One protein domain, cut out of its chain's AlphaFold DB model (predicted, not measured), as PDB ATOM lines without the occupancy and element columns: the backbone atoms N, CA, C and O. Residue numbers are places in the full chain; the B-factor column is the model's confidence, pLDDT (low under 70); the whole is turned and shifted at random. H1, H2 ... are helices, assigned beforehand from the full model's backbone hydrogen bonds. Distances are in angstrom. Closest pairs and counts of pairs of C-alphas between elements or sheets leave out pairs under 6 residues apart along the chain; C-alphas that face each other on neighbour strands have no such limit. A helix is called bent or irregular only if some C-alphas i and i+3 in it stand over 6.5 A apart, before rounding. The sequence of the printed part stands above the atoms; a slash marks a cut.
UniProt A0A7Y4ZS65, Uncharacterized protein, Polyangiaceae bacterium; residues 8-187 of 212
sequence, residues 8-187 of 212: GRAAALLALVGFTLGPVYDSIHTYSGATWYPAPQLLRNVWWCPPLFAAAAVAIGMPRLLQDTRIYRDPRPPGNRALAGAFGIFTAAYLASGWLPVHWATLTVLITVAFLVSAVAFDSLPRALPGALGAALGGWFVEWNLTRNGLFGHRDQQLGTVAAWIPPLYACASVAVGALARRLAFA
ATOM      1  N   GLY A   8      17.556  88.872   1.730       96.56
ATOM      2  CA  GLY A   8      17.186  90.296   1.741       96.56
ATOM      3  C   GLY A   8      17.999  91.121   2.744       96.56
ATOM      4  O   GLY A   8      18.513  92.184   2.408       96.56
ATOM      5  N   ARG A   9      18.209  90.585   3.955       95.69
ATOM      6  CA  ARG A   9      19.060  91.225   4.970       95.69
ATOM      7  C   ARG A   9      20.515  91.305   4.512       95.69
ATOM      8  O   ARG A   9      21.149  92.334   4.717       95.69
ATOM      9  N   ALA A  10      21.046  90.230   3.926       97.12
ATOM     10  CA  ALA A  10      22.416  90.216   3.427       97.12
ATOM     11  C   ALA A  10      22.615  91.267   2.327       97.12
ATOM     12  O   ALA A  10      23.544  92.059   2.430       97.12
ATOM     13  N   ALA A  11      21.710  91.345   1.347       98.31
ATOM     14  CA  ALA A  11      21.761  92.348   0.287       98.31
ATOM     15  C   ALA A  11      21.693  93.782   0.836       98.31
ATOM     16  O   ALA A  11      22.530  94.605   0.481       98.31
ATOM     17  N   ALA A  12      20.760  94.071   1.750       98.31
ATOM     18  CA  ALA A  12      20.629  95.401   2.350       98.31
ATOM     19  C   ALA A  12      21.884  95.818   3.137       98.31
ATOM     20  O   ALA A  12      22.356  96.946   3.014       98.31
ATOM     21  N   LEU A  13      22.458  94.900   3.920       98.25
ATOM     22  CA  LEU A  13      23.673  95.176   4.687       98.25
ATOM     23  C   LEU A  13      24.917  95.273   3.794       98.25
ATOM     24  O   LEU A  13      25.766  96.117   4.055       98.25
ATOM     25  N   LEU A  14      25.017  94.477   2.726       98.62
ATOM     26  CA  LEU A  14      26.065  94.637   1.713       98.62
ATOM     27  C   LEU A  14      25.965  95.998   1.024       98.62
ATOM     28  O   LEU A  14      26.980  96.673   0.895       98.62
ATOM     29  N   ALA A  15      24.759  96.418   0.634       98.69
ATOM     30  CA  ALA A  15      24.530  97.729   0.040       98.69
ATOM     31  C   ALA A  15      24.961  98.849   0.995       98.69
ATOM     32  O   ALA A  15      25.684  99.746   0.581       98.69
ATOM     33  N   LEU A  16      24.596  98.765   2.279       98.62
ATOM     34  CA  LEU A  16      25.008  99.738   3.293       98.62
ATOM     35  C   LEU A  16      26.536  99.776   3.483       98.62
ATOM     36  O   LEU A  16      27.125 100.853   3.562       98.62
ATOM     37  N   VAL A  17      27.187  98.612   3.531       98.50
ATOM     38  CA  VAL A  17      28.652  98.514   3.632       98.50
ATOM     39  C   VAL A  17      29.325  99.091   2.385       98.50
ATOM     40  O   VAL A  17      30.272  99.857   2.515       98.50
ATOM     41  N   GLY A  18      28.827  98.783   1.186       98.56
ATOM     42  CA  GLY A  18      29.336  99.345  -0.067       98.56
ATOM     43  C   GLY A  18      29.141 100.858  -0.146       98.56
ATOM     44  O   GLY A  18      30.082 101.578  -0.459       98.56
ATOM     45  N   PHE A  19      27.957 101.348   0.228       98.31
ATOM     46  CA  PHE A  19      27.630 102.775   0.259       98.31
ATOM     47  C   PHE A  19      28.577 103.575   1.159       98.31
ATOM     48  O   PHE A  19      28.893 104.721   0.859       98.31
ATOM     49  N   THR A  20      29.022 102.977   2.265       97.75
ATOM     50  CA  THR A  20      29.853 103.647   3.271       97.75
ATOM     51  C   THR A  20      31.345 103.436   3.035       97.75
ATOM     52  O   THR A  20      32.082 104.407   2.887       97.75
ATOM     53  N   LEU A  21      31.810 102.188   2.969       97.94
ATOM     54  CA  LEU A  21      33.234 101.876   2.823       97.94
ATOM     55  C   LEU A  21      33.742 102.064   1.396       97.94
ATOM     56  O   LEU A  21      34.911 102.383   1.218       97.94
ATOM     57  N   GLY A  22      32.893 101.877   0.384       97.94
ATOM     58  CA  GLY A  22      33.283 102.020  -1.018       97.94
ATOM     59  C   GLY A  22      33.886 103.390  -1.333       97.94
ATOM     60  O   GLY A  22      35.031 103.436  -1.767       97.94
ATOM     61  N   PRO A  23      33.197 104.504  -1.024       98.12
ATOM     62  CA  PRO A  23      33.768 105.841  -1.159       98.12
ATOM     63  C   PRO A  23      35.057 106.049  -0.357       98.12
ATOM     64  O   PRO A  23      35.949 106.735  -0.829       98.12
ATOM     65  N   VAL A  24      35.205 105.450   0.830       97.62
ATOM     66  CA  VAL A  24      36.457 105.560   1.605       97.62
ATOM     67  C   VAL A  24      37.626 104.910   0.860       97.62
ATOM     68  O   VAL A  24      38.713 105.482   0.806       97.62
ATOM     69  N   TYR A  25      37.399 103.740   0.255       97.94
ATOM     70  CA  TYR A  25      38.374 103.105  -0.628       97.94
ATOM     71  C   TYR A  25      38.629 103.948  -1.878       97.94
ATOM     72  O   TYR A  25      39.771 104.240  -2.192       97.94
ATOM     73  N   ASP A  26      37.600 104.446  -2.549       98.06
ATOM     74  CA  ASP A  26      37.789 105.301  -3.725       98.06
ATOM     75  C   ASP A  26      38.620 106.559  -3.411       98.06
ATOM     76  O   ASP A  26      39.544 106.919  -4.141       98.06
ATOM     77  N   SER A  27      38.387 107.162  -2.240       97.88
ATOM     78  CA  SER A  27      39.170 108.297  -1.755       97.88
ATOM     79  C   SER A  27      40.651 107.963  -1.613       97.88
ATOM     80  O   SER A  27      41.493 108.803  -1.906       97.88
ATOM     81  N   ILE A  28      41.003 106.744  -1.196       97.75
ATOM     82  CA  ILE A  28      42.399 106.293  -1.143       97.75
ATOM     83  C   ILE A  28      43.068 106.456  -2.525       97.75
ATOM     84  O   ILE A  28      44.160 107.022  -2.601       97.75
ATOM     85  N   HIS A  29      42.416 106.035  -3.615       98.38
ATOM     86  CA  HIS A  29      42.970 106.166  -4.972       98.38
ATOM     87  C   HIS A  29      42.993 107.608  -5.477       98.38
ATOM     88  O   HIS A  29      43.966 108.010  -6.119       98.38
ATOM     89  N   THR A  30      41.987 108.415  -5.142       98.31
ATOM     90  CA  THR A  30      41.967 109.834  -5.534       98.31
ATOM     91  C   THR A  30      42.936 110.694  -4.715       98.31
ATOM     92  O   THR A  30      43.448 111.708  -5.202       98.31
ATOM     93  N   TYR A  31      43.260 110.305  -3.478       98.06
ATOM     94  CA  TYR A  31      44.331 110.923  -2.692       98.06
ATOM     95  C   TYR A  31      45.718 110.509  -3.177       98.06
ATOM     96  O   TYR A  31      46.611 111.355  -3.217       98.06
ATOM     97  N   SER A  32      45.904 109.249  -3.578       98.25
ATOM     98  CA  SER A  32      47.178 108.772  -4.124       98.25
ATOM     99  C   SER A  32      47.433 109.223  -5.571       98.25
ATOM    100  O   SER A  32      48.544 109.069  -6.083       98.25
ATOM    101  N   GLY A  33      46.406 109.758  -6.240       97.88
ATOM    102  CA  GLY A  33      46.443 110.123  -7.654       97.88
ATOM    103  C   GLY A  33      46.451 108.915  -8.590       97.88
ATOM    104  O   GLY A  33      46.791 109.068  -9.760       97.88
ATOM    105  N   ALA A  34      46.115 107.717  -8.099       98.25
ATOM    106  CA  ALA A  34      45.896 106.556  -8.958       98.25
ATOM    107  C   ALA A  34      44.662 106.759  -9.846       98.25
ATOM    108  O   ALA A  34      44.653 106.317 -10.996       98.25
ATOM    109  N   THR A  35      43.662 107.473  -9.327       98.44
ATOM    110  CA  THR A  35      42.432 107.808 -10.040       98.44
ATOM    111  C   THR A  35      42.043 109.269  -9.828       98.44
ATOM    112  O   THR A  35      42.541 109.932  -8.915       98.44
ATOM    113  N   TRP A  36      41.168 109.805 -10.680       98.25
ATOM    114  CA  TRP A  36      40.603 111.142 -10.487       98.25
ATOM    115  C   TRP A  36      39.203 111.287 -11.084       98.25
ATOM    116  O   TRP A  36      38.809 110.571 -12.006       98.25
ATOM    117  N   TYR A  37      38.481 112.287 -10.580       98.19
ATOM    118  CA  TYR A  37      37.216 112.763 -11.127       98.19
ATOM    119  C   TYR A  37      37.409 114.163 -11.729       98.19
ATOM    120  O   TYR A  37      38.163 114.952 -11.159       98.19
ATOM    121  N   PRO A  38      36.727 114.518 -12.834       97.00
ATOM    122  CA  PRO A  38      36.828 115.860 -13.421       97.00
ATOM    123  C   PRO A  38      36.308 116.980 -12.508       97.00
ATOM    124  O   PRO A  38      36.820 118.094 -12.537       97.00
ATOM    125  N   ALA A  39      35.282 116.688 -11.705       95.62
ATOM    126  CA  ALA A  39      34.642 117.642 -10.802       95.62
ATOM    127  C   ALA A  39      34.376 116.978  -9.438       95.62
ATOM    128  O   ALA A  39      33.231 116.617  -9.149       95.62
ATOM    129  N   PRO A  40      35.419 116.741  -8.620       92.44
ATOM    130  CA  PRO A  40      35.267 116.070  -7.337       92.44
ATOM    131  C   PRO A  40      34.480 116.939  -6.351       92.44
ATOM    132  O   PRO A  40      34.562 118.165  -6.370       92.44
ATOM    133  N   GLN A  41      33.737 116.290  -5.462       91.50
ATOM    134  CA  GLN A  41      32.993 116.925  -4.381       91.50
ATOM    135  C   GLN A  41      33.537 116.459  -3.020       91.50
ATOM    136  O   GLN A  41      34.594 116.907  -2.576       91.50
ATOM    137  N   LEU A  42      32.833 115.555  -2.338       87.62
ATOM    138  CA  LEU A  42      33.166 115.114  -0.985       87.62
ATOM    139  C   LEU A  42      34.248 114.024  -1.008       87.62
ATOM    140  O   LEU A  42      34.123 113.042  -1.733       87.62
ATOM    141  N   LEU A  43      35.296 114.188  -0.190       89.38
ATOM    142  CA  LEU A  43      36.434 113.259  -0.084       89.38
ATOM    143  C   LEU A  43      37.104 112.938  -1.433       89.38
ATOM    144  O   LEU A  43      37.535 111.811  -1.656       89.38
ATOM    145  N   ARG A  44      37.173 113.925  -2.337       95.38
ATOM    146  CA  ARG A  44      37.671 113.765  -3.715       95.38
ATOM    147  C   ARG A  44      36.878 112.782  -4.588       95.38
ATOM    148  O   ARG A  44      37.325 112.480  -5.686       95.38
ATOM    149  N   ASN A  45      35.689 112.367  -4.160       94.94
ATOM    150  CA  ASN A  45      34.794 111.515  -4.940       94.94
ATOM    151  C   ASN A  45      33.627 112.326  -5.505       94.94
ATOM    152  O   ASN A  45      33.517 113.532  -5.271       94.94
ATOM    153  N   VAL A  46      32.726 111.656  -6.219       96.69
ATOM    154  CA  VAL A  46      31.503 112.251  -6.767       96.69
ATOM    155  C   VAL A  46      30.236 111.678  -6.132       96.69
ATOM    156  O   VAL A  46      30.243 110.579  -5.578       96.69
ATOM    157  N   TRP A  47      29.127 112.420  -6.193       96.62
ATOM    158  CA  TRP A  47      27.866 112.078  -5.511       96.62
ATOM    159  C   TRP A  47      27.298 110.694  -5.870       96.62
ATOM    160  O   TRP A  47      26.585 110.096  -5.066       96.62
ATOM    161  N   TRP A  48      27.612 110.175  -7.061       96.94
ATOM    162  CA  TRP A  48      27.164 108.860  -7.519       96.94
ATOM    163  C   TRP A  48      28.101 107.712  -7.106       96.94
ATOM    164  O   TRP A  48      27.723 106.551  -7.263       96.94
ATOM    165  N   CYS A  49      29.273 107.987  -6.518       97.44
ATOM    166  CA  CYS A  49      30.164 106.938  -6.008       97.44
ATOM    167  C   CYS A  49      29.499 106.076  -4.918       97.44
ATOM    168  O   CYS A  49      29.492 104.855  -5.072       97.44
ATOM    169  N   PRO A  50      28.893 106.636  -3.848       97.81
ATOM    170  CA  PRO A  50      28.230 105.825  -2.824       97.81
ATOM    171  C   PRO A  50      27.178 104.837  -3.370       97.81
ATOM    172  O   PRO A  50      27.296 103.642  -3.080       97.81
ATOM    173  N   PRO A  51      26.180 105.241  -4.191       98.44
ATOM    174  CA  PRO A  51      25.232 104.278  -4.750       98.44
ATOM    175  C   PRO A  51      25.887 103.281  -5.722       98.44
ATOM    176  O   PRO A  51      25.482 102.117  -5.738       98.44
ATOM    177  N   LEU A  52      26.924 103.676  -6.473       98.19
ATOM    178  CA  LEU A  52      27.676 102.755  -7.331       98.19
ATOM    179  C   LEU A  52      28.358 101.648  -6.512       98.19
ATOM    180  O   LEU A  52      28.212 100.466  -6.831       98.19
ATOM    181  N   PHE A  53      29.050 101.996  -5.425       98.50
ATOM    182  CA  PHE A  53      29.696 101.006  -4.559       98.50
ATOM    183  C   PHE A  53      28.696 100.157  -3.767       98.50
ATOM    184  O   PHE A  53      28.962  98.979  -3.518       98.50
ATOM    185  N   ALA A  54      27.531 100.705  -3.410       98.69
ATOM    186  CA  ALA A  54      26.432  99.924  -2.846       98.69
ATOM    187  C   ALA A  54      25.983  98.822  -3.819       98.69
ATOM    188  O   ALA A  54      25.897  97.651  -3.439       98.69
ATOM    189  N   ALA A  55      25.763  99.182  -5.089       98.69
ATOM    190  CA  ALA A  55      25.420  98.232  -6.141       98.69
ATOM    191  C   ALA A  55      26.544  97.211  -6.372       98.69
ATOM    192  O   ALA A  55      26.269  96.014  -6.453       98.69
ATOM    193  N   ALA A  56      27.807  97.650  -6.397       98.62
ATOM    194  CA  ALA A  56      28.963  96.772  -6.561       98.62
ATOM    195  C   ALA A  56      29.075  95.740  -5.428       98.62
ATOM    196  O   ALA A  56      29.247  94.553  -5.695       98.62
ATOM    197  N   ALA A  57      28.908  96.143  -4.165       98.81
ATOM    198  CA  ALA A  57      28.962  95.221  -3.030       98.81
ATOM    199  C   ALA A  57      27.883  94.125  -3.118       98.81
ATOM    200  O   ALA A  57      28.156  92.955  -2.841       98.81
ATOM    201  N   VAL A  58      26.670  94.479  -3.556       98.75
ATOM    202  CA  VAL A  58      25.589  93.512  -3.797       98.75
ATOM    203  C   VAL A  58      25.912  92.614  -4.995       98.75
ATOM    204  O   VAL A  58      25.809  91.391  -4.878       98.75
ATOM    205  N   ALA A  59      26.333  93.197  -6.120       98.56
ATOM    206  CA  ALA A  59      26.655  92.483  -7.356       98.56
ATOM    207  C   ALA A  59      27.846  91.528  -7.202       98.56
ATOM    208  O   ALA A  59      27.895  90.501  -7.867       98.56
ATOM    209  N   ILE A  60      28.778  91.824  -6.297       98.56
ATOM    210  CA  ILE A  60      29.905  90.950  -5.973       98.56
ATOM    211  C   ILE A  60      29.488  89.898  -4.935       98.56
ATOM    212  O   ILE A  60      29.740  88.708  -5.113       98.56
ATOM    213  N   GLY A  61      28.837  90.306  -3.841       98.25
ATOM    214  CA  GLY A  61      28.551  89.416  -2.713       98.25
ATOM    215  C   GLY A  61      27.426  88.409  -2.965       98.25
ATOM    216  O   GLY A  61      27.537  87.242  -2.582       98.25
ATOM    217  N   MET A  62      26.334  88.825  -3.611       98.38
ATOM    218  CA  MET A  62      25.146  87.976  -3.767       98.38
ATOM    219  C   MET A  62      25.367  86.781  -4.704       98.38
ATOM    220  O   MET A  62      24.943  85.683  -4.333       98.38
ATOM    221  N   PRO A  63      26.057  86.906  -5.855       97.88
ATOM    222  CA  PRO A  63      26.385  85.743  -6.676       97.88
ATOM    223  C   PRO A  63      27.215  84.697  -5.930       97.88
ATOM    224  O   PRO A  63      26.946  83.508  -6.076       97.88
ATOM    225  N   ARG A  64      28.152  85.115  -5.065       96.25
ATOM    226  CA  ARG A  64      28.934  84.200  -4.210       96.25
ATOM    227  C   ARG A  64      28.024  83.413  -3.272       96.25
ATOM    228  O   ARG A  64      28.080  82.187  -3.226       96.25
ATOM    229  N   LEU A  65      27.121  84.111  -2.585       96.50
ATOM    230  CA  LEU A  65      26.135  83.491  -1.702       96.50
ATOM    231  C   LEU A  65      25.211  82.512  -2.456       96.50
ATOM    232  O   LEU A  65      24.901  81.427  -1.956       96.50
ATOM    233  N   LEU A  66      24.766  82.874  -3.662       96.94
ATOM    234  CA  LEU A  66      23.948  82.009  -4.516       96.94
ATOM    235  C   LEU A  66      24.722  80.777  -4.999       96.94
ATOM    236  O   LEU A  66      24.178  79.677  -4.977       96.94
ATOM    237  N   GLN A  67      25.985  80.939  -5.383       95.94
ATOM    238  CA  GLN A  67      26.866  79.846  -5.786       95.94
ATOM    239  C   GLN A  67      27.034  78.830  -4.647       95.94
ATOM    240  O   GLN A  67      26.825  77.633  -4.845       95.94
ATOM    241  N   ASP A  68      27.304  79.300  -3.430       94.00
ATOM    242  CA  ASP A  68      27.496  78.418  -2.279       94.00
ATOM    243  C   ASP A  68      26.210  77.702  -1.848       94.00
ATOM    244  O   ASP A  68      26.252  76.551  -1.414       94.00
ATOM    245  N   THR A  69      25.052  78.354  -1.991       94.69
ATOM    246  CA  THR A  69      23.755  77.771  -1.609       94.69
ATOM    247  C   THR A  69      23.167  76.846  -2.669       94.69
ATOM    248  O   THR A  69      22.587  75.822  -2.314       94.69
ATOM    249  N   ARG A  70      23.298  77.182  -3.957       95.38
ATOM    250  CA  ARG A  70      22.637  76.459  -5.056       95.38
ATOM    251  C   ARG A  70      23.545  75.446  -5.739       95.38
ATOM    252  O   ARG A  70      23.077  74.357  -6.062       95.38
ATOM    253  N   ILE A  71      24.816  75.794  -5.950       95.38
ATOM    254  CA  ILE A  71      25.769  74.953  -6.684       95.38
ATOM    255  C   ILE A  71      26.510  74.042  -5.706       95.38
ATOM    256  O   ILE A  71      26.398  72.824  -5.806       95.38
ATOM    257  N   TYR A  72      27.215  74.611  -4.724       93.38
ATOM    258  CA  TYR A  72      28.018  73.803  -3.793       93.38
ATOM    259  C   TYR A  72      27.223  73.214  -2.630       93.38
ATOM    260  O   TYR A  72      27.692  72.268  -2.004       93.38
ATOM    261  N   ARG A  73      26.036  73.764  -2.341       92.69
ATOM    262  CA  ARG A  73      25.161  73.353  -1.229       92.69
ATOM    263  C   ARG A  73      25.883  73.329   0.129       92.69
ATOM    264  O   ARG A  73      25.548  72.535   1.003       92.69
ATOM    265  N   ASP A  74      26.861  74.214   0.312       89.75
ATOM    266  CA  ASP A  74      27.732  74.262   1.492       89.75
ATOM    267  C   ASP A  74      28.058  75.711   1.897       89.75
ATOM    268  O   ASP A  74      29.199  76.167   1.782       89.75
ATOM    269  N   PRO A  75      27.062  76.487   2.359       85.50
ATOM    270  CA  PRO A  75      27.210  77.925   2.526       85.50
ATOM    271  C   PRO A  75      27.778  78.315   3.899       85.50
ATOM    272  O   PRO A  75      27.285  79.237   4.553       85.50
ATOM    273  N   ARG A  76      28.806  77.597   4.368       87.06
ATOM    274  CA  ARG A  76      29.377  77.798   5.709       87.06
ATOM    275  C   ARG A  76      29.823  79.255   5.886       87.06
ATOM    276  O   ARG A  76      30.657  79.731   5.111       87.06
ATOM    277  N   PRO A  77      29.302  79.981   6.893       92.31
ATOM    278  CA  PRO A  77      29.758  81.335   7.153       92.31
ATOM    279  C   PRO A  77      31.227  81.303   7.588       92.31
ATOM    280  O   PRO A  77      31.603  80.452   8.399       92.31
ATOM    281  N   PRO A  78      32.063  82.234   7.103       94.44
ATOM    282  CA  PRO A  78      33.444  82.315   7.548       94.44
ATOM    283  C   PRO A  78      33.506  82.670   9.041       94.44
ATOM    284  O   PRO A  78      32.653  83.394   9.574       94.44
ATOM    285  N   GLY A  79      34.543  82.176   9.717       95.38
ATOM    286  CA  GLY A  79      34.906  82.646  11.054       95.38
ATOM    287  C   GLY A  79      35.450  84.079  11.021       95.38
ATOM    288  O   GLY A  79      35.879  84.565   9.974       95.38
ATOM    289  N   ASN A  80      35.486  84.748  12.179       96.31
ATOM    290  CA  ASN A  80      35.934  86.146  12.279       96.31
ATOM    291  C   ASN A  80      37.355  86.354  11.726       96.31
ATOM    292  O   ASN A  80      37.596  87.335  11.034       96.31
ATOM    293  N   ARG A  81      38.277  85.413  11.985       97.00
ATOM    294  CA  ARG A  81      39.661  85.474  11.484       97.00
ATOM    295  C   ARG A  81      39.734  85.403   9.959       97.00
ATOM    296  O   ARG A  81      40.461  86.184   9.365       97.00
ATOM    297  N   ALA A  82      38.965  84.509   9.335       96.75
ATOM    298  CA  ALA A  82      38.938  84.382   7.879       96.75
ATOM    299  C   ALA A  82      38.340  85.630   7.217       96.75
ATOM    300  O   ALA A  82      38.882  86.128   6.236       96.75
ATOM    301  N   LEU A  83      37.264  86.179   7.795       97.88
ATOM    302  CA  LEU A  83      36.668  87.424   7.315       97.88
ATOM    303  C   LEU A  83      37.649  88.601   7.433       97.88
ATOM    304  O   LEU A  83      37.862  89.315   6.459       97.88
ATOM    305  N   ALA A  84      38.271  88.775   8.603       98.12
ATOM    306  CA  ALA A  84      39.256  89.827   8.833       98.12
ATOM    307  C   ALA A  84      40.485  89.672   7.925       98.12
ATOM    308  O   ALA A  84      40.956  90.658   7.373       98.12
ATOM    309  N   GLY A  85      40.968  88.444   7.724       98.44
ATOM    310  CA  GLY A  85      42.083  88.147   6.831       98.44
ATOM    311  C   GLY A  85      41.779  88.485   5.370       98.44
ATOM    312  O   GLY A  85      42.576  89.164   4.729       98.44
ATOM    313  N   ALA A  86      40.606  88.092   4.863       98.31
ATOM    314  CA  ALA A  86      40.197  88.398   3.491       98.31
ATOM    315  C   ALA A  86      40.065  89.912   3.254       98.31
ATOM    316  O   ALA A  86      40.580  90.432   2.265       98.31
ATOM    317  N   PHE A  87      39.436  90.642   4.186       98.62
ATOM    318  CA  PHE A  87      39.385  92.105   4.116       98.62
ATOM    319  C   PHE A  87      40.762  92.743   4.281       98.62
ATOM    320  O   PHE A  87      41.045  93.716   3.594       98.62
ATOM    321  N   GLY A  88      41.625  92.204   5.143       98.69
ATOM    322  CA  GLY A  88      42.989  92.688   5.330       98.69
ATOM    323  C   GLY A  88      43.811  92.592   4.046       98.69
ATOM    324  O   GLY A  88      44.422  93.579   3.648       98.69
ATOM    325  N   ILE A  89      43.763  91.449   3.350       98.75
ATOM    326  CA  ILE A  89      44.440  91.285   2.056       98.75
ATOM    327  C   ILE A  89      43.840  92.212   0.998       98.75
ATOM    328  O   ILE A  89      44.591  92.893   0.304       98.75
ATOM    329  N   PHE A  90      42.508  92.282   0.887       98.75
ATOM    330  CA  PHE A  90      41.857  93.197  -0.053       98.75
ATOM    331  C   PHE A  90      42.259  94.656   0.205       98.75
ATOM    332  O   PHE A  90      42.655  95.351  -0.725       98.75
ATOM    333  N   THR A  91      42.241  95.089   1.467       98.69
ATOM    334  CA  THR A  91      42.662  96.435   1.882       98.69
ATOM    335  C   THR A  91      44.116  96.682   1.501       98.69
ATOM    336  O   THR A  91      44.416  97.690   0.875       98.69
ATOM    337  N   ALA A  92      45.024  95.755   1.818       98.69
ATOM    338  CA  ALA A  92      46.440  95.892   1.492       98.69
ATOM    339  C   ALA A  92      46.684  95.983  -0.023       98.69
ATOM    340  O   ALA A  92      47.449  96.837  -0.462       98.69
ATOM    341  N   ALA A  93      46.000  95.160  -0.825       98.69
ATOM    342  CA  ALA A  93      46.057  95.231  -2.282       98.69
ATOM    343  C   ALA A  93      45.537  96.579  -2.814       98.69
ATOM    344  O   ALA A  93      46.148  97.164  -3.706       98.69
ATOM    345  N   TYR A  94      44.454  97.094  -2.228       98.62
ATOM    346  CA  TYR A  94      43.863  98.383  -2.583       98.62
ATOM    347  C   TYR A  94      44.797  99.561  -2.255       98.62
ATOM    348  O   TYR A  94      44.976 100.463  -3.071       98.62
ATOM    349  N   LEU A  95      45.434  99.543  -1.077       98.56
ATOM    350  CA  LEU A  95      46.450 100.530  -0.693       98.56
ATOM    351  C   LEU A  95      47.669 100.443  -1.627       98.56
ATOM    352  O   LEU A  95      48.158 101.462  -2.113       98.56
ATOM    353  N   ALA A  96      48.147  99.229  -1.915       98.50
ATOM    354  CA  ALA A  96      49.284  99.015  -2.804       98.50
ATOM    355  C   ALA A  96      49.016  99.565  -4.210       98.50
ATOM    356  O   ALA A  96      49.899 100.202  -4.779       98.50
ATOM    357  N   SER A  97      47.802  99.400  -4.749       98.38
ATOM    358  CA  SER A  97      47.475  99.943  -6.071       98.38
ATOM    359  C   SER A  97      47.435 101.470  -6.123       98.38
ATOM    360  O   SER A  97      47.639 102.052  -7.185       98.38
ATOM    361  N   GLY A  98      47.224 102.122  -4.978       98.00
ATOM    362  CA  GLY A  98      47.290 103.572  -4.854       98.00
ATOM    363  C   GLY A  98      48.719 104.111  -4.741       98.00
ATOM    364  O   GLY A  98      49.080 105.056  -5.449       98.00
ATOM    365  N   TRP A  99      49.519 103.527  -3.842       98.44
ATOM    366  CA  TRP A  99      50.759 104.141  -3.346       98.44
ATOM    367  C   TRP A  99      52.054 103.413  -3.675       98.44
ATOM    368  O   TRP A  99      53.110 104.025  -3.533       98.44
ATOM    369  N   LEU A 100      52.024 102.140  -4.070       98.19
ATOM    370  CA  LEU A 100      53.259 101.396  -4.307       98.19
ATOM    371  C   LEU A 100      53.893 101.860  -5.634       98.19
ATOM    372  O   LEU A 100      53.308 101.615  -6.691       98.19
ATOM    373  N   PRO A 101      55.077 102.507  -5.627       97.06
ATOM    374  CA  PRO A 101      55.654 103.126  -6.818       97.06
ATOM    375  C   PRO A 101      56.444 102.096  -7.637       97.06
ATOM    376  O   PRO A 101      57.656 102.197  -7.806       97.06
ATOM    377  N   VAL A 102      55.759 101.056  -8.106       98.06
ATOM    378  CA  VAL A 102      56.343  99.990  -8.930       98.06
ATOM    379  C   VAL A 102      55.734 100.001 -10.325       98.06
ATOM    380  O   VAL A 102      54.660 100.555 -10.552       98.06
ATOM    381  N   HIS A 103      56.414  99.361 -11.273       98.06
ATOM    382  CA  HIS A 103      55.899  99.201 -12.628       98.06
ATOM    383  C   HIS A 103      54.530  98.495 -12.621       98.06
ATOM    384  O   HIS A 103      54.321  97.543 -11.862       98.06
ATOM    385  N   TRP A 104      53.612  98.922 -13.497       97.69
ATOM    386  CA  TRP A 104      52.225  98.437 -13.527       97.69
ATOM    387  C   TRP A 104      52.134  96.906 -13.602       97.69
ATOM    388  O   TRP A 104      51.304  96.305 -12.929       97.69
ATOM    389  N   ALA A 105      53.021  96.259 -14.365       98.19
ATOM    390  CA  ALA A 105      53.016  94.803 -14.513       98.19
ATOM    391  C   ALA A 105      53.354  94.099 -13.190       98.19
ATOM    392  O   ALA A 105      52.698  93.129 -12.816       98.19
ATOM    393  N   THR A 106      54.337  94.624 -12.453       98.44
ATOM    394  CA  THR A 106      54.709  94.125 -11.125       98.44
ATOM    395  C   THR A 106      53.541  94.277 -10.159       98.44
ATOM    396  O   THR A 106      53.200  93.323  -9.465       98.44
ATOM    397  N   LEU A 107      52.877  95.436 -10.157       98.56
ATOM    398  CA  LEU A 107      51.704  95.680  -9.319       98.56
ATOM    399  C   LEU A 107      50.556  94.706  -9.635       98.56
ATOM    400  O   LEU A 107      50.002  94.097  -8.722       98.56
ATOM    401  N   THR A 108      50.240  94.495 -10.917       98.50
ATOM    402  CA  THR A 108      49.214  93.536 -11.353       98.50
ATOM    403  C   THR A 108      49.528  92.117 -10.879       98.50
ATOM    404  O   THR A 108      48.638  91.429 -10.372       98.50
ATOM    405  N   VAL A 109      50.787  91.677 -10.989       98.62
ATOM    406  CA  VAL A 109      51.222  90.358 -10.499       98.62
ATOM    407  C   VAL A 109      51.074  90.269  -8.982       98.62
ATOM    408  O   VAL A 109      50.503  89.296  -8.494       98.62
ATOM    409  N   LEU A 110      51.512  91.284  -8.233       98.69
ATOM    410  CA  LEU A 110      51.400  91.306  -6.771       98.69
ATOM    411  C   LEU A 110      49.942  91.211  -6.303       98.69
ATOM    412  O   LEU A 110      49.636  90.415  -5.417       98.69
ATOM    413  N   ILE A 111      49.028  91.960  -6.922       98.75
ATOM    414  CA  ILE A 111      47.599  91.912  -6.572       98.75
ATOM    415  C   ILE A 111      46.964  90.587  -7.009       98.75
ATOM    416  O   ILE A 111      46.124  90.040  -6.297       98.75
ATOM    417  N   THR A 112      47.403  90.008  -8.130       98.75
ATOM    418  CA  THR A 112      46.972  88.660  -8.538       98.75
ATOM    419  C   THR A 112      47.408  87.609  -7.517       98.75
ATOM    420  O   THR A 112      46.603  86.771  -7.113       98.75
ATOM    421  N   VAL A 113      48.653  87.673  -7.038       98.69
ATOM    422  CA  VAL A 113      49.146  86.799  -5.965       98.69
ATOM    423  C   VAL A 113      48.354  87.029  -4.676       98.69
ATOM    424  O   VAL A 113      47.951  86.058  -4.043       98.69
ATOM    425  N   ALA A 114      48.054  88.281  -4.316       98.69
ATOM    426  CA  ALA A 114      47.220  88.604  -3.159       98.69
ATOM    427  C   ALA A 114      45.825  87.962  -3.259       98.69
ATOM    428  O   ALA A 114      45.358  87.352  -2.295       98.69
ATOM    429  N   PHE A 115      45.193  88.009  -4.437       98.62
ATOM    430  CA  PHE A 115      43.944  87.290  -4.698       98.62
ATOM    431  C   PHE A 115      44.103  85.784  -4.464       98.62
ATOM    432  O   PHE A 115      43.310  85.206  -3.721       98.62
ATOM    433  N   LEU A 116      45.121  85.148  -5.055       98.56
ATOM    434  CA  LEU A 116      45.344  83.705  -4.916       98.56
ATOM    435  C   LEU A 116      45.565  83.307  -3.453       98.56
ATOM    436  O   LEU A 116      44.944  82.357  -2.976       98.56
ATOM    437  N   VAL A 117      46.380  84.068  -2.718       98.50
ATOM    438  CA  VAL A 117      46.606  83.864  -1.281       98.50
ATOM    439  C   VAL A 117      45.295  83.998  -0.513       98.50
ATOM    440  O   VAL A 117      44.960  83.112   0.268       98.50
ATOM    441  N   SER A 118      44.508  85.048  -0.760       98.44
ATOM    442  CA  SER A 118      43.216  85.230  -0.092       98.44
ATOM    443  C   SER A 118      42.235  84.099  -0.410       98.44
ATOM    444  O   SER A 118      41.528  83.634   0.482       98.44
ATOM    445  N   ALA A 119      42.181  83.653  -1.666       97.94
ATOM    446  CA  ALA A 119      41.281  82.600  -2.121       97.94
ATOM    447  C   ALA A 119      41.646  81.225  -1.545       97.94
ATOM    448  O   ALA A 119      40.746  80.438  -1.276       97.94
ATOM    449  N   VAL A 120      42.936  80.936  -1.351       97.69
ATOM    450  CA  VAL A 120      43.414  79.677  -0.754       97.69
ATOM    451  C   VAL A 120      43.340  79.706   0.774       97.69
ATOM    452  O   VAL A 120      42.970  78.707   1.383       97.69
ATOM    453  N   ALA A 121      43.676  80.832   1.410       97.56
ATOM    454  CA  ALA A 121      43.746  80.933   2.867       97.56
ATOM    455  C   ALA A 121      42.376  81.132   3.538       97.56
ATOM    456  O   ALA A 121      42.176  80.688   4.671       97.56
ATOM    457  N   PHE A 122      41.443  81.824   2.875       97.56
ATOM    458  CA  PHE A 122      40.182  82.272   3.488       97.56
ATOM    459  C   PHE A 122      38.918  81.830   2.738       97.56
ATOM    460  O   PHE A 122      37.804  82.120   3.183       97.56
ATOM    461  N   ASP A 123      39.073  81.118   1.624       95.12
ATOM    462  CA  ASP A 123      37.991  80.502   0.855       95.12
ATOM    463  C   ASP A 123      38.508  79.173   0.259       95.12
ATOM    464  O   ASP A 123      39.479  78.594   0.746       95.12
ATOM    465  N   SER A 124      37.857  78.658  -0.779       93.81
ATOM    466  CA  SER A 124      38.369  77.580  -1.622       93.81
ATOM    467  C   SER A 124      38.562  78.106  -3.040       93.81
ATOM    468  O   SER A 124      37.638  78.686  -3.606       93.81
ATOM    469  N   LEU A 125      39.737  77.894  -3.646       95.25
ATOM    470  CA  LEU A 125      40.053  78.443  -4.971       95.25
ATOM    471  C   LEU A 125      39.034  78.035  -6.062       95.25
ATOM    472  O   LEU A 125      38.527  78.935  -6.737       95.25
ATOM    473  N   PRO A 126      38.633  76.750  -6.207       95.56
ATOM    474  CA  PRO A 126      37.592  76.367  -7.165       95.56
ATOM    475  C   PRO A 126      36.250  77.048  -6.898       95.56
ATOM    476  O   PRO A 126      35.514  77.357  -7.834       95.56
ATOM    477  N   ARG A 127      35.928  77.302  -5.621       94.75
ATOM    478  CA  ARG A 127      34.723  78.044  -5.254       94.75
ATOM    479  C   ARG A 127      34.882  79.520  -5.577       94.75
ATOM    480  O   ARG A 127      33.950  80.090  -6.118       94.75
ATOM    481  N   ALA A 128      36.016  80.144  -5.277       96.25
ATOM    482  CA  ALA A 128      36.287  81.567  -5.474       96.25
ATOM    483  C   ALA A 128      36.322  81.983  -6.945       96.25
ATOM    484  O   ALA A 128      35.851  83.071  -7.277       96.25
ATOM    485  N   LEU A 129      36.833  81.116  -7.822       97.31
ATOM    486  CA  LEU A 129      37.176  81.476  -9.194       97.31
ATOM    487  C   LEU A 129      35.999  82.027 -10.024       97.31
ATOM    488  O   LEU A 129      36.167  83.103 -10.592       97.31
ATOM    489  N   PRO A 130      34.795  81.414 -10.066       97.75
ATOM    490  CA  PRO A 130      33.690  81.954 -10.867       97.75
ATOM    491  C   PRO A 130      33.255  83.355 -10.427       97.75
ATOM    492  O   PRO A 130      33.058  84.241 -11.255       97.75
ATOM    493  N   GLY A 131      33.159  83.581  -9.114       97.19
ATOM    494  CA  GLY A 131      32.822  84.895  -8.573       97.19
ATOM    495  C   GLY A 131      33.929  85.923  -8.796       97.19
ATOM    496  O   GLY A 131      33.641  87.071  -9.108       97.19
ATOM    497  N   ALA A 132      35.195  85.514  -8.665       98.25
ATOM    498  CA  ALA A 132      36.350  86.359  -8.950       98.25
ATOM    499  C   ALA A 132      36.402  86.788 -10.422       98.25
ATOM    500  O   ALA A 132      36.585  87.969 -10.688       98.25
ATOM    501  N   LEU A 133      36.164  85.869 -11.363       98.50
ATOM    502  CA  LEU A 133      36.078  86.180 -12.793       98.50
ATOM    503  C   LEU A 133      34.913  87.130 -13.093       98.50
ATOM    504  O   LEU A 133      35.099  88.121 -13.794       98.50
ATOM    505  N   GLY A 134      33.733  86.866 -12.523       98.38
ATOM    506  CA  GLY A 134      32.568  87.739 -12.677       98.38
ATOM    507  C   GLY A 134      32.817  89.152 -12.145       98.38
ATOM    508  O   GLY A 134      32.519  90.126 -12.832       98.38
ATOM    509  N   ALA A 135      33.416  89.274 -10.958       98.56
ATOM    510  CA  ALA A 135      33.774  90.562 -10.372       98.56
ATOM    511  C   ALA A 135      34.862  91.283 -11.182       98.56
ATOM    512  O   ALA A 135      34.725  92.472 -11.445       98.56
ATOM    513  N   ALA A 136      35.909  90.571 -11.606       98.56
ATOM    514  CA  ALA A 136      37.015  91.123 -12.385       98.56
ATOM    515  C   ALA A 136      36.541  91.705 -13.724       98.56
ATOM    516  O   ALA A 136      36.857  92.849 -14.044       98.56
ATOM    517  N   LEU A 137      35.743  90.942 -14.477       98.50
ATOM    518  CA  LEU A 137      35.203  91.377 -15.765       98.50
ATOM    519  C   LEU A 137      34.141  92.466 -15.600       98.50
ATOM    520  O   LEU A 137      34.166  93.456 -16.326       98.50
ATOM    521  N   GLY A 138      33.222  92.302 -14.644       98.56
ATOM    522  CA  GLY A 138      32.157  93.271 -14.394       98.56
ATOM    523  C   GLY A 138      32.694  94.616 -13.911       98.56
ATOM    524  O   GLY A 138      32.297  95.655 -14.434       98.56
ATOM    525  N   GLY A 139      33.633  94.598 -12.965       98.19
ATOM    526  CA  GLY A 139      34.298  95.794 -12.455       98.19
ATOM    527  C   GLY A 139      35.084  96.524 -13.541       98.19
ATOM    528  O   GLY A 139      34.844  97.707 -13.777       98.19
ATOM    529  N   TRP A 140      35.930  95.803 -14.289       98.50
ATOM    530  CA  TRP A 140      36.639  96.368 -15.441       98.50
ATOM    531  C   TRP A 140      35.684  96.979 -16.471       98.50
ATOM    532  O   TRP A 140      35.918  98.093 -16.930       98.50
ATOM    533  N   PHE A 141      34.594  96.290 -16.814       98.50
ATOM    534  CA  PHE A 141      33.631  96.785 -17.795       98.50
ATOM    535  C   PHE A 141      32.940  98.076 -17.339       98.50
ATOM    536  O   PHE A 141      32.783  99.004 -18.137       98.50
ATOM    537  N   VAL A 142      32.538  98.164 -16.067       98.50
ATOM    538  CA  VAL A 142      31.942  99.384 -15.501       98.50
ATOM    539  C   VAL A 142      32.947 100.530 -15.549       98.50
ATOM    540  O   VAL A 142      32.625 101.596 -16.069       98.50
ATOM    541  N   GLU A 143      34.178 100.311 -15.089       98.38
ATOM    542  CA  GLU A 143      35.207 101.352 -15.094       98.38
ATOM    543  C   GLU A 143      35.614 101.784 -16.504       98.38
ATOM    544  O   GLU A 143      35.780 102.975 -16.765       98.38
ATOM    545  N   TRP A 144      35.701 100.851 -17.450       98.44
ATOM    546  CA  TRP A 144      35.951 101.169 -18.853       98.44
ATOM    547  C   TRP A 144      34.850 102.068 -19.430       98.44
ATOM    548  O   TRP A 144      35.137 103.039 -20.130       98.44
ATOM    549  N   ASN A 145      33.584 101.814 -19.082       98.50
ATOM    550  CA  ASN A 145      32.479 102.683 -19.481       98.50
ATOM    551  C   ASN A 145      32.529 104.059 -18.804       98.50
ATOM    552  O   ASN A 145      32.234 105.056 -19.457       98.50
ATOM    553  N   LEU A 146      32.895 104.153 -17.526       98.25
ATOM    554  CA  LEU A 146      33.009 105.449 -16.845       98.25
ATOM    555  C   LEU A 146      34.149 106.290 -17.433       98.25
ATOM    556  O   LEU A 146      33.967 107.470 -17.733       98.25
ATOM    557  N   THR A 147      35.303 105.664 -17.659       98.31
ATOM    558  CA  THR A 147      36.504 106.333 -18.175       98.31
ATOM    559  C   THR A 147      36.363 106.775 -19.624       98.31
ATOM    560  O   THR A 147      36.666 107.923 -19.939       98.31
ATOM    561  N   ARG A 148      35.812 105.934 -20.511       98.12
ATOM    562  CA  ARG A 148      35.593 106.314 -21.921       98.12
ATOM    563  C   ARG A 148      34.608 107.479 -22.092       98.12
ATOM    564  O   ARG A 148      34.650 108.164 -23.104       98.12
ATOM    565  N   ASN A 149      33.711 107.682 -21.123       98.25
ATOM    566  CA  ASN A 149      32.754 108.793 -21.105       98.25
ATOM    567  C   ASN A 149      33.283 110.018 -20.331       98.25
ATOM    568  O   ASN A 149      32.530 110.956 -20.086       98.25
ATOM    569  N   GLY A 150      34.554 110.011 -19.913       97.69
ATOM    570  CA  GLY A 150      35.181 111.135 -19.219       97.69
ATOM    571  C   GLY A 150      34.636 111.397 -17.815       97.69
ATOM    572  O   GLY A 150      34.831 112.490 -17.298       97.69
ATOM    573  N   LEU A 151      33.955 110.434 -17.185       97.75
ATOM    574  CA  LEU A 151      33.394 110.595 -15.836       97.75
ATOM    575  C   LEU A 151      34.419 110.328 -14.726       97.75
ATOM    576  O   LEU A 151      34.207 110.727 -13.583       97.75
ATOM    577  N   PHE A 152      35.506 109.637 -15.063       96.25
ATOM    578  CA  PHE A 152      36.539 109.130 -14.163       96.25
ATOM    579  C   PHE A 152      37.815 108.854 -14.972       96.25
ATOM    580  O   PHE A 152      37.733 108.671 -16.186       96.25
ATOM    581  N   GLY A 153      38.987 108.810 -14.342       98.00
ATOM    582  CA  GLY A 153      40.249 108.522 -15.027       98.00
ATOM    583  C   GLY A 153      41.228 107.728 -14.172       98.00
ATOM    584  O   GLY A 153      41.206 107.826 -12.948       98.00
ATOM    585  N   HIS A 154      42.094 106.961 -14.842       98.31
ATOM    586  CA  HIS A 154      43.221 106.232 -14.249       98.31
ATOM    587  C   HIS A 154      44.549 106.858 -14.643       98.31
ATOM    588  O   HIS A 154      44.724 107.247 -15.800       98.31
ATOM    589  N   ARG A 155      45.507 106.884 -13.711       97.81
ATOM    590  CA  ARG A 155      46.893 107.300 -13.994       97.81
ATOM    591  C   ARG A 155      47.565 106.358 -14.984       97.81
ATOM    592  O   ARG A 155      48.227 106.795 -15.917       97.81
ATOM    593  N   ASP A 156      47.363 105.069 -14.762       96.06
ATOM    594  CA  ASP A 156      47.960 103.972 -15.505       96.06
ATOM    595  C   ASP A 156      46.868 103.322 -16.370       96.06
ATOM    596  O   ASP A 156      45.860 102.873 -15.837       96.06
ATOM    597  N   GLN A 157      47.014 103.302 -17.699       97.31
ATOM    598  CA  GLN A 157      45.933 102.922 -18.630       97.31
ATOM    599  C   GLN A 157      46.369 101.818 -19.604       97.31
ATOM    600  O   GLN A 157      46.582 102.049 -20.790       97.31
ATOM    601  N   GLN A 158      46.567 100.600 -19.098       98.06
ATOM    602  CA  GLN A 158      47.087  99.482 -19.901       98.06
ATOM    603  C   GLN A 158      46.000  98.563 -20.477       98.06
ATOM    604  O   GLN A 158      46.288  97.755 -21.356       98.06
ATOM    605  N   LEU A 159      44.753  98.678 -20.011       96.50
ATOM    606  CA  LEU A 159      43.596  97.935 -20.521       96.50
ATOM    607  C   LEU A 159      42.588  98.900 -21.156       96.50
ATOM    608  O   LEU A 159      41.447  99.032 -20.705       96.50
ATOM    609  N   GLY A 160      43.033  99.615 -22.192       96.00
ATOM    610  CA  GLY A 160      42.290 100.731 -22.776       96.00
ATOM    611  C   GLY A 160      42.443 101.967 -21.900       96.00
ATOM    612  O   GLY A 160      43.536 102.491 -21.775       96.00
ATOM    613  N   THR A 161      41.359 102.411 -21.268       97.62
ATOM    614  CA  THR A 161      41.324 103.583 -20.374       97.62
ATOM    615  C   THR A 161      41.385 103.210 -18.884       97.62
ATOM    616  O   THR A 161      41.181 104.062 -18.020       97.62
ATOM    617  N   VAL A 162      41.641 101.934 -18.573       98.44
ATOM    618  CA  VAL A 162      41.624 101.361 -17.216       98.44
ATOM    619  C   VAL A 162      42.980 100.740 -16.885       98.44
ATOM    620  O   VAL A 162      43.654 100.190 -17.762       98.44
ATOM    621  N   ALA A 163      43.376 100.793 -15.615       98.25
ATOM    622  CA  ALA A 163      44.620 100.190 -15.156       98.25
ATOM    623  C   ALA A 163      44.585  98.654 -15.183       98.25
ATOM    624  O   ALA A 163      43.584  98.024 -14.836       98.25
ATOM    625  N   ALA A 164      45.712  98.021 -15.528       98.50
ATOM    626  CA  ALA A 164      45.791  96.555 -15.607       98.50
ATOM    627  C   ALA A 164      45.616  95.833 -14.261       98.50
ATOM    628  O   ALA A 164      45.298  94.644 -14.237       98.50
ATOM    629  N   TRP A 165      45.812  96.530 -13.144       98.50
ATOM    630  CA  TRP A 165      45.668  95.969 -11.804       98.50
ATOM    631  C   TRP A 165      44.212  95.929 -11.306       98.50
ATOM    632  O   TRP A 165      43.936  95.315 -10.276       98.50
ATOM    633  N   ILE A 166      43.265  96.519 -12.047       98.44
ATOM    634  CA  ILE A 166      41.845  96.578 -11.671       98.44
ATOM    635  C   ILE A 166      41.169  95.198 -11.640       98.44
ATOM    636  O   ILE A 166      40.591  94.855 -10.604       98.44
ATOM    637  N   PRO A 167      41.256  94.350 -12.688       98.69
ATOM    638  CA  PRO A 167      40.650  93.020 -12.647       98.69
ATOM    639  C   PRO A 167      41.067  92.163 -11.430       98.69
ATOM    640  O   PRO A 167      40.176  91.673 -10.729       98.69
ATOM    641  N   PRO A 168      42.366  91.989 -11.094       98.81
ATOM    642  CA  PRO A 168      42.738  91.203  -9.918       98.81
ATOM    643  C   PRO A 168      42.377  91.888  -8.586       98.81
ATOM    644  O   PRO A 168      42.142  91.191  -7.595       98.81
ATOM    645  N   LEU A 169      42.248  93.220  -8.537       98.75
ATOM    646  CA  LEU A 169      41.746  93.914  -7.345       98.75
ATOM    647  C   LEU A 169      40.266  93.580  -7.085       98.75
ATOM    648  O   LEU A 169      39.889  93.256  -5.955       98.75
ATOM    649  N   TYR A 170      39.436  93.553  -8.130       98.81
ATOM    650  CA  TYR A 170      38.052  93.075  -8.032       98.81
ATOM    651  C   TYR A 170      37.961  91.581  -7.688       98.81
ATOM    652  O   TYR A 170      37.050  91.166  -6.966       98.81
ATOM    653  N   ALA A 171      38.922  90.764  -8.129       98.75
ATOM    654  CA  ALA A 171      39.025  89.371  -7.696       98.75
ATOM    655  C   ALA A 171      39.283  89.258  -6.178       98.75
ATOM    656  O   ALA A 171      38.638  88.447  -5.509       98.75
ATOM    657  N   CYS A 172      40.143  90.112  -5.606       98.81
ATOM    658  CA  CYS A 172      40.324  90.213  -4.150       98.81
ATOM    659  C   CYS A 172      39.017  90.620  -3.447       98.81
ATOM    660  O   CYS A 172      38.613  89.989  -2.466       98.81
ATOM    661  N   ALA A 173      38.321  91.630  -3.985       98.69
ATOM    662  CA  ALA A 173      37.039  92.088  -3.453       98.69
ATOM    663  C   ALA A 173      35.988  90.963  -3.437       98.69
ATOM    664  O   ALA A 173      35.266  90.813  -2.456       98.69
ATOM    665  N   SER A 174      35.938  90.118  -4.473       98.62
ATOM    666  CA  SER A 174      35.047  88.947  -4.539       98.62
ATOM    667  C   SER A 174      35.222  87.978  -3.369       98.62
ATOM    668  O   SER A 174      34.228  87.500  -2.810       98.62
ATOM    669  N   VAL A 175      36.461  87.729  -2.937       98.50
ATOM    670  CA  VAL A 175      36.730  86.862  -1.781       98.50
ATOM    671  C   VAL A 175      36.231  87.518  -0.490       98.50
ATOM    672  O   VAL A 175      35.461  86.906   0.253       98.50
ATOM    673  N   ALA A 176      36.599  88.779  -0.244       98.62
ATOM    674  CA  ALA A 176      36.232  89.502   0.977       98.62
ATOM    675  C   ALA A 176      34.717  89.761   1.089       98.62
ATOM    676  O   ALA A 176      34.080  89.426   2.093       98.62
ATOM    677  N   VAL A 177      34.109  90.310   0.037       98.56
ATOM    678  CA  VAL A 177      32.682  90.654  -0.007       98.56
ATOM    679  C   VAL A 177      31.816  89.392  -0.081       98.56
ATOM    680  O   VAL A 177      30.766  89.335   0.559       98.56
ATOM    681  N   GLY A 178      32.262  88.335  -0.769       98.06
ATOM    682  CA  GLY A 178      31.598  87.028  -0.751       98.06
ATOM    683  C   GLY A 178      31.595  86.382   0.637       98.06
ATOM    684  O   GLY A 178      30.562  85.890   1.099       98.06
ATOM    685  N   ALA A 179      32.724  86.450   1.348       97.75
ATOM    686  CA  ALA A 179      32.829  86.017   2.739       97.75
ATOM    687  C   ALA A 179      31.864  86.803   3.649       97.75
ATOM    688  O   ALA A 179      31.148  86.205   4.463       97.75
ATOM    689  N   LEU A 180      31.772  88.125   3.468       98.19
ATOM    690  CA  LEU A 180      30.807  88.961   4.181       98.19
ATOM    691  C   LEU A 180      29.360  88.569   3.858       98.19
ATOM    692  O   LEU A 180      28.560  88.409   4.777       98.19
ATOM    693  N   ALA A 181      29.025  88.344   2.587       97.75
ATOM    694  CA  ALA A 181      27.687  87.937   2.164       97.75
ATOM    695  C   ALA A 181      27.235  86.643   2.863       97.75
ATOM    696  O   ALA A 181      26.149  86.597   3.449       97.75
ATOM    697  N   ARG A 182      28.102  85.618   2.891       96.44
ATOM    698  CA  ARG A 182      27.867  84.380   3.655       96.44
ATOM    699  C   ARG A 182      27.670  84.664   5.141       96.44
ATOM    700  O   ARG A 182      26.714  84.179   5.746       96.44
ATOM    701  N   ARG A 183      28.540  85.478   5.749       96.44
ATOM    702  CA  ARG A 183      28.430  85.831   7.171       96.44
ATOM    703  C   ARG A 183      27.087  86.491   7.475       96.44
ATOM    704  O   ARG A 183      26.432  86.095   8.428       96.44
ATOM    705  N   LEU A 184      26.653  87.454   6.670       96.50
ATOM    706  CA  LEU A 184      25.410  88.198   6.887       96.50
ATOM    707  C   LEU A 184      24.156  87.337   6.677       96.50
ATOM    708  O   LEU A 184      23.165  87.518   7.386       96.50
ATOM    709  N   ALA A 185      24.202  86.388   5.740       96.44
ATOM    710  CA  ALA A 185      23.081  85.497   5.452       96.44
ATOM    711  C   ALA A 185      22.874  84.409   6.520       96.44
ATOM    712  O   ALA A 185      21.725  84.024   6.758       96.44
ATOM    713  N   PHE A 186      23.956  83.941   7.159       93.50
ATOM    714  CA  PHE A 186      23.943  82.799   8.089       93.50
ATOM    715  C   PHE A 186      24.386  83.118   9.522       93.50
ATOM    716  O   PHE A 186      24.422  82.208  10.351       93.50
ATOM    717  N   ALA A 187      24.724  84.370   9.852       86.69
ATOM    718  CA  ALA A 187      25.080  84.739  11.220       86.69
ATOM    719  C   ALA A 187      23.964  84.313  12.190       86.69
ATOM    720  O   ALA A 187      22.785  84.620  11.942       86.69
TER     721      ALA A 187
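This is residues 8 to 187 of the 212 residues of an uncharacterized protein of Polyangiaceae bacterium (UniProt A0A7Y4ZS65). Five helices wrap round a sixth, H6, which runs through the core; round it H1, H3, H4, H5 and H2 make a ring, weakest where H4 and H5 meet only at the corner by their link. H1, H3, H4 and H6 form a bundle, helices side by side, while H2 and H5 cross H6 steeply. At one end of the body two long links meet in a short antiparallel pairing, residues 35 to 36 with 153 to 154. The printed part has 180 residues, H1 to H6 in chain order with no named strand: all helix, compact, with a radius of gyration of the C-alphas of 15.5 A and spans of 44 by 33 by 25 A.

H1, residues 8 to 32, has a kink of 31 degrees near residue 19. It touches H2, residues 49 to 71, at a steep tilt of 50 degrees; the closest C-alphas, of Gly 18 and Ala 54, are 4.1 A apart. H3, residues 80 to 99, and H4, residues 104 to 122, form a helical hairpin at 3 degrees, closest at C-alphas 82 and 122, 5.0 A. H6, residues 166 to 186, is the hub, touching the five other helices, among them H5, residues 125 to 148, at 58 degrees, with C-alphas 136 and 167 closest at 4.1 A. H1 and H4 are apart. Every O i to N i+4 pair is within hydrogen-bond range in H3, H4 and H6, against 19 of 21 in H1, 17 of 19 in H2 and 18 of 20 in H5.

H1 begins at C-alpha 8 (17.186, 90.296, 1.741) and is 35.7 A long. H2 is 32.3 A, H3 28.1 A, H4 26.4 A and H5 32.9 A long. H5 is only just irregular: C-alphas 127 and 130 are 6.9 A apart. H6, 30.0 A long, ends at C-alpha 186 (23.943, 82.799, 8.089).

The C-alphas farthest apart, of Ala 39 and Arg 73, are separated by 46.3 A. The printed part has no cut. The links H1 to H2 and H5 to H6 are long, with 16 and 17 residues. No printed residue is under 70 in pLDDT.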